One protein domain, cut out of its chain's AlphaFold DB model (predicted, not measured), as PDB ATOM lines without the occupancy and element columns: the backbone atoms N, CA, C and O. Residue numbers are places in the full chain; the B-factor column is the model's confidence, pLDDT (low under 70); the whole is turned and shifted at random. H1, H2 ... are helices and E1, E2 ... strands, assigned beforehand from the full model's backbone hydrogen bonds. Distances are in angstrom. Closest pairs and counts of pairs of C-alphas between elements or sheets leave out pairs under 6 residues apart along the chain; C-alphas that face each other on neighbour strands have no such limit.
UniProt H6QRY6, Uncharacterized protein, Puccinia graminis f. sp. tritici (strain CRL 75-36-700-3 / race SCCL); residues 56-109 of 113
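This is residues 56 to 109 of the 113 residues of an uncharacterized protein of Puccinia graminis f. sp. tritici (strain CRL 75-36-700-3 / race SCCL) (UniProt H6QRY6). What shape is it? It is a zigzag: the long helix H2 has H1 making a V with it near one end and the hairpin E1 and E2 beyond the other. What makes it up? Mostly helix, the printed part has 54 residues with H1, H2, E1, E2 in that order, is only just extended, close to loose (radius of gyration of the C-alphas 15.2 A), and spans 41 by 25 by 15 A.

How do the strands pair? E1, residues 97 to 100, and E2, residues 105 to 108, are an antiparallel hairpin, with N 98 and O 107 within hydrogen-bond range at 2.8 A. Where do the helices touch? H2, residues 75 to 93, touches H1, residues 56 to 68, with residues 75 to 82 alone, at a steep tilt of 66 degrees, opposite ways; the closest C-alphas, of Ala 66 and Ile 79, are 5.4 A apart. Every O i to N i+4 pair is within range in H2, 6 of 9 in H1.

Where does H2 end? Its 26.7 A end at C-alpha 93, (10.100, -32.573, -28.878). Where does H1 begin? Its 19.0 A begin at C-alpha 56, (8.544, -55.734, -30.270).

What stands free? Residues 56 to 61 and 100 to 105. Any cut or low confidence? The printed part has no cut, and no printed residue is under 70.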
ATOM      1  N   PHE A  56       7.153 -55.482 -29.900       77.62
ATOM      2  CA  PHE A  56       8.544 -55.734 -30.270       77.62
ATOM      3  C   PHE A  56       8.682 -56.150 -31.743       77.62
ATOM      4  O   PHE A  56       9.578 -55.677 -32.435       77.62
ATOM      5  N   GLU A  57       7.759 -56.958 -32.259       86.56
ATOM      6  CA  GLU A  57       7.713 -57.380 -33.659       86.56
ATOM      7  C   GLU A  57       7.386 -56.210 -34.588       86.56
ATOM      8  O   GLU A  57       8.003 -56.076 -35.644       86.56
ATOM      9  N   SER A  58       6.482 -55.314 -34.181       87.81
ATOM     10  CA  SER A  58       6.142 -54.112 -34.946       87.81
ATOM     11  C   SER A  58       7.360 -53.199 -35.145       87.81
ATOM     12  O   SER A  58       7.518 -52.590 -36.207       87.81
ATOM     13  N   PHE A  59       8.296 -53.187 -34.185       86.25
ATOM     14  CA  PHE A  59       9.547 -52.439 -34.292       86.25
ATOM     15  C   PHE A  59      10.465 -52.956 -35.413       86.25
ATOM     16  O   PHE A  59      11.221 -52.175 -35.996       86.25
ATOM     17  N   ASN A  60      10.342 -54.228 -35.820       88.50
ATOM     18  CA  ASN A  60      11.058 -54.742 -36.993       88.50
ATOM     19  C   ASN A  60      10.687 -53.977 -38.274       88.50
ATOM     20  O   ASN A  60      11.499 -53.894 -39.193       88.50
ATOM     21  N   GLY A  61       9.489 -53.383 -38.342       91.75
ATOM     22  CA  GLY A  61       9.099 -52.487 -39.431       91.75
ATOM     23  C   GLY A  61       9.954 -51.218 -39.485       91.75
ATOM     24  O   GLY A  61      10.433 -50.849 -40.556       91.75
ATOM     25  N   VAL A  62      10.212 -50.599 -38.329       90.06
ATOM     26  CA  VAL A  62      11.060 -49.399 -38.202       90.06
ATOM     27  C   VAL A  62      12.506 -49.719 -38.577       90.06
ATOM     28  O   VAL A  62      13.119 -48.998 -39.366       90.06
ATOM     29  N   LEU A  63      13.036 -50.839 -38.073       89.94
ATOM     30  CA  LEU A  63      14.388 -51.298 -38.393       89.94
ATOM     31  C   LEU A  63      14.540 -51.607 -39.888       89.94
ATOM     32  O   LEU A  63      15.507 -51.178 -40.518       89.94
ATOM     33  N   ARG A  64      13.559 -52.298 -40.482       90.69
ATOM     34  CA  ARG A  64      13.548 -52.591 -41.921       90.69
ATOM     35  C   ARG A  64      13.484 -51.317 -42.756       90.69
ATOM     36  O   ARG A  64      14.193 -51.235 -43.750       90.69
ATOM     37  N   ASN A  65      12.693 -50.325 -42.352       91.06
ATOM     38  CA  ASN A  65      12.614 -49.041 -43.048       91.06
ATOM     39  C   ASN A  65      13.981 -48.336 -43.090       91.06
ATOM     40  O   ASN A  65      14.464 -47.989 -44.166       91.06
ATOM     41  N   ALA A  66      14.655 -48.218 -41.939       90.44
ATOM     42  CA  ALA A  66      16.000 -47.643 -41.866       90.44
ATOM     43  C   ALA A  66      17.024 -48.441 -42.696       90.44
ATOM     44  O   ALA A  66      17.881 -47.863 -43.362       90.44
ATOM     45  N   SER A  67      16.907 -49.773 -42.718       90.81
ATOM     46  CA  SER A  67      17.782 -50.633 -43.519       90.81
ATOM     47  C   SER A  67      17.547 -50.495 -45.029       90.81
ATOM     48  O   SER A  67      18.515 -50.427 -45.789       90.81
ATOM     49  N   THR A  68      16.291 -50.484 -45.488       91.19
ATOM     50  CA  THR A  68      15.934 -50.427 -46.919       91.19
ATOM     51  C   THR A  68      16.394 -49.119 -47.559       91.19
ATOM     52  O   THR A  68      16.843 -49.136 -48.704       91.19
ATOM     53  N   HIS A  69      16.336 -48.017 -46.807       87.44
ATOM     54  CA  HIS A  69      16.738 -46.680 -47.253       87.44
ATOM     55  C   HIS A  69      18.204 -46.325 -46.937       87.44
ATOM     56  O   HIS A  69      18.609 -45.180 -47.120       87.44
ATOM     57  N   SER A  70      19.009 -47.293 -46.491       89.38
ATOM     58  CA  SER A  70      20.455 -47.119 -46.314       89.38
ATOM     59  C   SER A  70      21.194 -47.150 -47.657       89.38
ATOM     60  O   SER A  70      20.698 -47.701 -48.645       89.38
ATOM     61  N   ASN A  71      22.425 -46.634 -47.696       88.81
ATOM     62  CA  ASN A  71      23.293 -46.771 -48.875       88.81
ATOM     63  C   ASN A  71      23.844 -48.205 -49.043       88.81
ATOM     64  O   ASN A  71      24.556 -48.494 -50.005       88.81
ATOM     65  N   LYS A  72      23.514 -49.093 -48.093       85.75
ATOM     66  CA  LYS A  72      23.864 -50.515 -48.012       85.75
ATOM     67  C   LYS A  72      25.361 -50.831 -47.940       85.75
ATOM     68  O   LYS A  72      25.714 -52.005 -47.941       85.75
ATOM     69  N   GLN A  73      26.232 -49.831 -47.805       91.12
ATOM     70  CA  GLN A  73      27.670 -50.046 -47.597       91.12
ATOM     71  C   GLN A  73      27.968 -50.457 -46.153       91.12
ATOM     72  O   GLN A  73      28.802 -51.325 -45.908       91.12
ATOM     73  N   ALA A  74      27.258 -49.854 -45.195       91.38
ATOM     74  CA  ALA A  74      27.334 -50.204 -43.781       91.38
ATOM     75  C   ALA A  74      25.955 -50.059 -43.100       91.38
ATOM     76  O   ALA A  74      25.766 -49.151 -42.285       91.38
ATOM     77  N   PRO A  75      24.986 -50.958 -43.378       88.88
ATOM     78  CA  PRO A  75      23.609 -50.844 -42.883       88.88
ATOM     79  C   PRO A  75      23.501 -50.659 -41.365       88.88
ATOM     80  O   PRO A  75      22.682 -49.878 -40.894       88.88
ATOM     81  N   GLY A  76      24.358 -51.328 -40.586       91.81
ATOM     82  CA  GLY A  76      24.369 -51.183 -39.127       91.81
ATOM     83  C   GLY A  76      24.705 -49.761 -38.665       91.81
ATOM     84  O   GLY A  76      24.072 -49.251 -37.743       91.81
ATOM     85  N   ARG A  77      25.651 -49.090 -39.339       92.62
ATOM     86  CA  ARG A  77      26.014 -47.694 -39.052       92.62
ATOM     87  C   ARG A  77      24.873 -46.747 -39.415       92.62
ATOM     88  O   ARG A  77      24.558 -45.849 -38.640       92.62
ATOM     89  N   ASP A  78      24.236 -46.973 -40.558       92.44
ATOM     90  CA  ASP A  78      23.147 -46.124 -41.050       92.44
ATOM     91  C   ASP A  78      21.887 -46.243 -40.177       92.44
ATOM     92  O   ASP A  78      21.260 -45.234 -39.841       92.44
ATOM     93  N   ILE A  79      21.557 -47.459 -39.728       93.44
ATOM     94  CA  ILE A  79      20.475 -47.703 -38.763       93.44
ATOM     95  C   ILE A  79      20.795 -47.024 -37.427       93.44
ATOM     96  O   ILE A  79      19.941 -46.323 -36.884       93.44
ATOM     97  N   ALA A  80      22.023 -47.172 -36.915       94.19
ATOM     98  CA  ALA A  80      22.432 -46.548 -35.657       94.19
ATOM     99  C   ALA A  80      22.342 -45.014 -35.715       94.19
ATOM    100  O   ALA A  80      21.797 -44.393 -34.802       94.19
ATOM    101  N   ASN A  81      22.802 -44.402 -36.810       93.88
ATOM    102  CA  ASN A  81      22.669 -42.961 -37.033       93.88
ATOM    103  C   ASN A  81      21.196 -42.531 -37.101       93.88
ATOM    104  O   ASN A  81      20.813 -41.547 -36.472       93.88
ATOM    105  N   SER A  82      20.356 -43.289 -37.812       92.50
ATOM    106  CA  SER A  82      18.916 -43.014 -37.908       92.50
ATOM    107  C   SER A  82      18.238 -43.062 -36.536       92.50
ATOM    108  O   SER A  82      17.467 -42.168 -36.192       92.50
ATOM    109  N   PHE A  83      18.566 -44.059 -35.713       93.62
ATOM    110  CA  PHE A  83      18.025 -44.191 -34.358       93.62
ATOM    111  C   PHE A  83      18.535 -43.102 -33.414       93.62
ATOM    112  O   PHE A  83      17.751 -42.581 -32.622       93.62
ATOM    113  N   SER A  84      19.807 -42.709 -33.529       95.25
ATOM    114  CA  SER A  84      20.357 -41.561 -32.801       95.25
ATOM    115  C   SER A  84      19.569 -40.287 -33.121       95.25
ATOM    116  O   SER A  84      19.112 -39.592 -32.214       95.25
ATOM    117  N   ASN A  85      19.291 -40.040 -34.404       94.25
ATOM    118  CA  ASN A  85      18.494 -38.894 -34.837       94.25
ATOM    119  C   ASN A  85      17.056 -38.945 -34.303       94.25
ATOM    120  O   ASN A  85      16.564 -37.934 -33.805       94.25
ATOM    121  N   TYR A  86      16.390 -40.106 -34.348       93.25
ATOM    122  CA  TYR A  86      15.051 -40.263 -33.767       93.25
ATOM    123  C   TYR A  86      15.033 -39.987 -32.264       93.25
ATOM    124  O   TYR A  86      14.119 -39.324 -31.774       93.25
ATOM    125  N   GLN A  87      16.044 -40.457 -31.532       92.75
ATOM    126  CA  GLN A  87      16.138 -40.230 -30.096       92.75
ATOM    127  C   GLN A  87      16.408 -38.757 -29.772       92.75
ATOM    128  O   GLN A  87      15.762 -38.210 -28.880       92.75
ATOM    129  N   CYS A  88      17.302 -38.099 -30.515       93.00
ATOM    130  CA  CYS A  88      17.537 -36.660 -30.399       93.00
ATOM    131  C   CYS A  88      16.260 -35.864 -30.686       93.00
ATOM    132  O   CYS A  88      15.897 -34.990 -29.905       93.00
ATOM    133  N   LEU A  89      15.538 -36.198 -31.759       92.56
ATOM    134  CA  LEU A  89      14.284 -35.533 -32.107       92.56
ATOM    135  C   LEU A  89      13.234 -35.718 -31.009       92.56
ATOM    136  O   LEU A  89      12.627 -34.746 -30.574       92.56
ATOM    137  N   ARG A  90      13.056 -36.947 -30.514       92.31
ATOM    138  CA  ARG A  90      12.139 -37.235 -29.405       92.31
ATOM    139  C   ARG A  90      12.510 -36.450 -28.153       92.31
ATOM    140  O   ARG A  90      11.625 -35.903 -27.506       92.31
ATOM    141  N   PHE A  91      13.797 -36.403 -27.812       90.94
ATOM    142  CA  PHE A  91      14.296 -35.649 -26.669       90.94
ATOM    143  C   PHE A  91      13.962 -34.159 -26.800       90.94
ATOM    144  O   PHE A  91      13.414 -33.580 -25.868       90.94
ATOM    145  N   LEU A  92      14.206 -33.566 -27.971       91.62
ATOM    146  CA  LEU A  92      13.882 -32.164 -28.233       91.62
ATOM    147  C   LEU A  92      12.369 -31.900 -28.178       91.62
ATOM    148  O   LEU A  92      11.940 -30.972 -27.497       91.62
ATOM    149  N   LEU A  93      11.559 -32.730 -28.837       90.56
ATOM    150  CA  LEU A  93      10.100 -32.573 -28.878       90.56
ATOM    151  C   LEU A  93       9.421 -32.807 -27.523       90.56
ATOM    152  O   LEU A  93       8.320 -32.320 -27.316       90.56
ATOM    153  N   SER A  94      10.062 -33.537 -26.608       91.44
ATOM    154  CA  SER A  94       9.533 -33.793 -25.258       91.44
ATOM    155  C   SER A  94       9.975 -32.742 -24.227       91.44
ATOM    156  O   SER A  94       9.875 -32.998 -23.028       91.44
ATOM    157  N   GLY A  95      10.544 -31.609 -24.661       91.50
ATOM    158  CA  GLY A  95      11.048 -30.566 -23.758       91.50
ATOM    159  C   GLY A  95      12.332 -30.952 -23.011       91.50
ATOM    160  O   GLY A  95      12.548 -30.527 -21.875       91.50
ATOM    161  N   GLY A  96      13.166 -31.803 -23.612       92.25
ATOM    162  CA  GLY A  96      14.402 -32.308 -23.031       92.25
ATOM    163  C   GLY A  96      15.351 -31.216 -22.524       92.25
ATOM    164  O   GLY A  96      15.540 -30.164 -23.136       92.25
ATOM    165  N   ILE A  97      15.993 -31.508 -21.391       93.50
ATOM    166  CA  ILE A  97      16.920 -30.610 -20.699       93.50
ATOM    167  C   ILE A  97      18.321 -31.225 -20.707       93.50
ATOM    168  O   ILE A  97      18.522 -32.341 -20.228       93.50
ATOM    169  N   MET A  98      19.304 -30.499 -21.236       92.44
ATOM    170  CA  MET A  98      20.713 -30.886 -21.223       92.44
ATOM    171  C   MET A  98      21.519 -29.980 -20.303       92.44
ATOM    172  O   MET A  98      21.506 -28.758 -20.437       92.44
ATOM    173  N   TYR A  99      22.281 -30.594 -19.401       93.44
ATOM    174  CA  TYR A  99      23.240 -29.893 -18.556       93.44
ATOM    175  C   TYR A  99      24.650 -29.999 -19.134       93.44
ATOM    176  O   TYR A  99      25.174 -31.098 -19.336       93.44
ATOM    177  N   ASN A 100      25.292 -28.854 -19.352       93.75
ATOM    178  CA  ASN A 100      26.688 -28.791 -19.752       93.75
ATOM    179  C   ASN A 100      27.578 -28.629 -18.512       93.75
ATOM    180  O   ASN A 100      27.586 -27.589 -17.857       93.75
ATOM    181  N   LYS A 101      28.369 -29.664 -18.207       93.56
ATOM    182  CA  LYS A 101      29.254 -29.692 -17.031       93.56
ATOM    183  C   LYS A 101      30.393 -28.669 -17.093       93.56
ATOM    184  O   LYS A 101      30.863 -28.247 -16.041       93.56
ATOM    185  N   ILE A 102      30.842 -28.301 -18.294       95.69
ATOM    186  CA  ILE A 102      31.982 -27.397 -18.505       95.69
ATOM    187  C   ILE A 102      31.536 -25.953 -18.284       95.69
ATOM    188  O   ILE A 102      32.134 -25.229 -17.496       95.69
ATOM    189  N   THR A 103      30.453 -25.548 -18.947       93.19
ATOM    190  CA  THR A 103      29.911 -24.185 -18.840       93.19
ATOM    191  C   THR A 103      29.027 -23.995 -17.610       93.19
ATOM    192  O   THR A 103      28.691 -22.864 -17.280       93.19
ATOM    193  N   LYS A 104      28.650 -25.086 -16.926       93.50
ATOM    194  CA  LYS A 104      27.675 -25.117 -15.821       93.50
ATOM    195  C   LYS A 104      26.322 -24.507 -16.202       93.50
ATOM    196  O   LYS A 104      25.624 -23.956 -15.355       93.50
ATOM    197  N   THR A 105      25.947 -24.608 -17.474       93.44
ATOM    198  CA  THR A 105      24.684 -24.078 -17.997       93.44
ATOM    199  C   THR A 105      23.707 -25.196 -18.331       93.44
ATOM    200  O   THR A 105      24.091 -26.335 -18.604       93.44
ATOM    201  N   ILE A 106      22.423 -24.850 -18.305       91.75
ATOM    202  CA  ILE A 106      21.323 -25.726 -18.692       91.75
ATOM    203  C   ILE A 106      20.752 -25.211 -20.012       91.75
ATOM    204  O   ILE A 106      20.508 -24.016 -20.164       91.75
ATOM    205  N   SER A 107      20.538 -26.118 -20.960       90.19
ATOM    206  CA  SER A 107      19.831 -25.858 -22.211       90.19
ATOM    207  C   SER A 107      18.557 -26.688 -22.234       90.19
ATOM    208  O   SER A 107      18.600 -27.888 -21.971       90.19
ATOM    209  N   GLN A 108      17.432 -26.058 -22.542       88.19
ATOM    210  CA  GLN A 108      16.124 -26.699 -22.596       88.19
ATOM    211  C   GLN A 108      15.544 -26.518 -23.994       88.19
ATOM    212  O   GLN A 108      15.620 -25.424 -24.558       88.19
ATOM    213  N   SER A 109      14.992 -27.586 -24.565       84.62
ATOM    214  CA  SER A 109      14.237 -27.473 -25.807       84.62
ATOM    215  C   SER A 109      12.850 -26.891 -25.540       84.62
ATOM    216  O   SER A 109      12.220 -27.164 -24.517       84.62
TER     217      SER A 109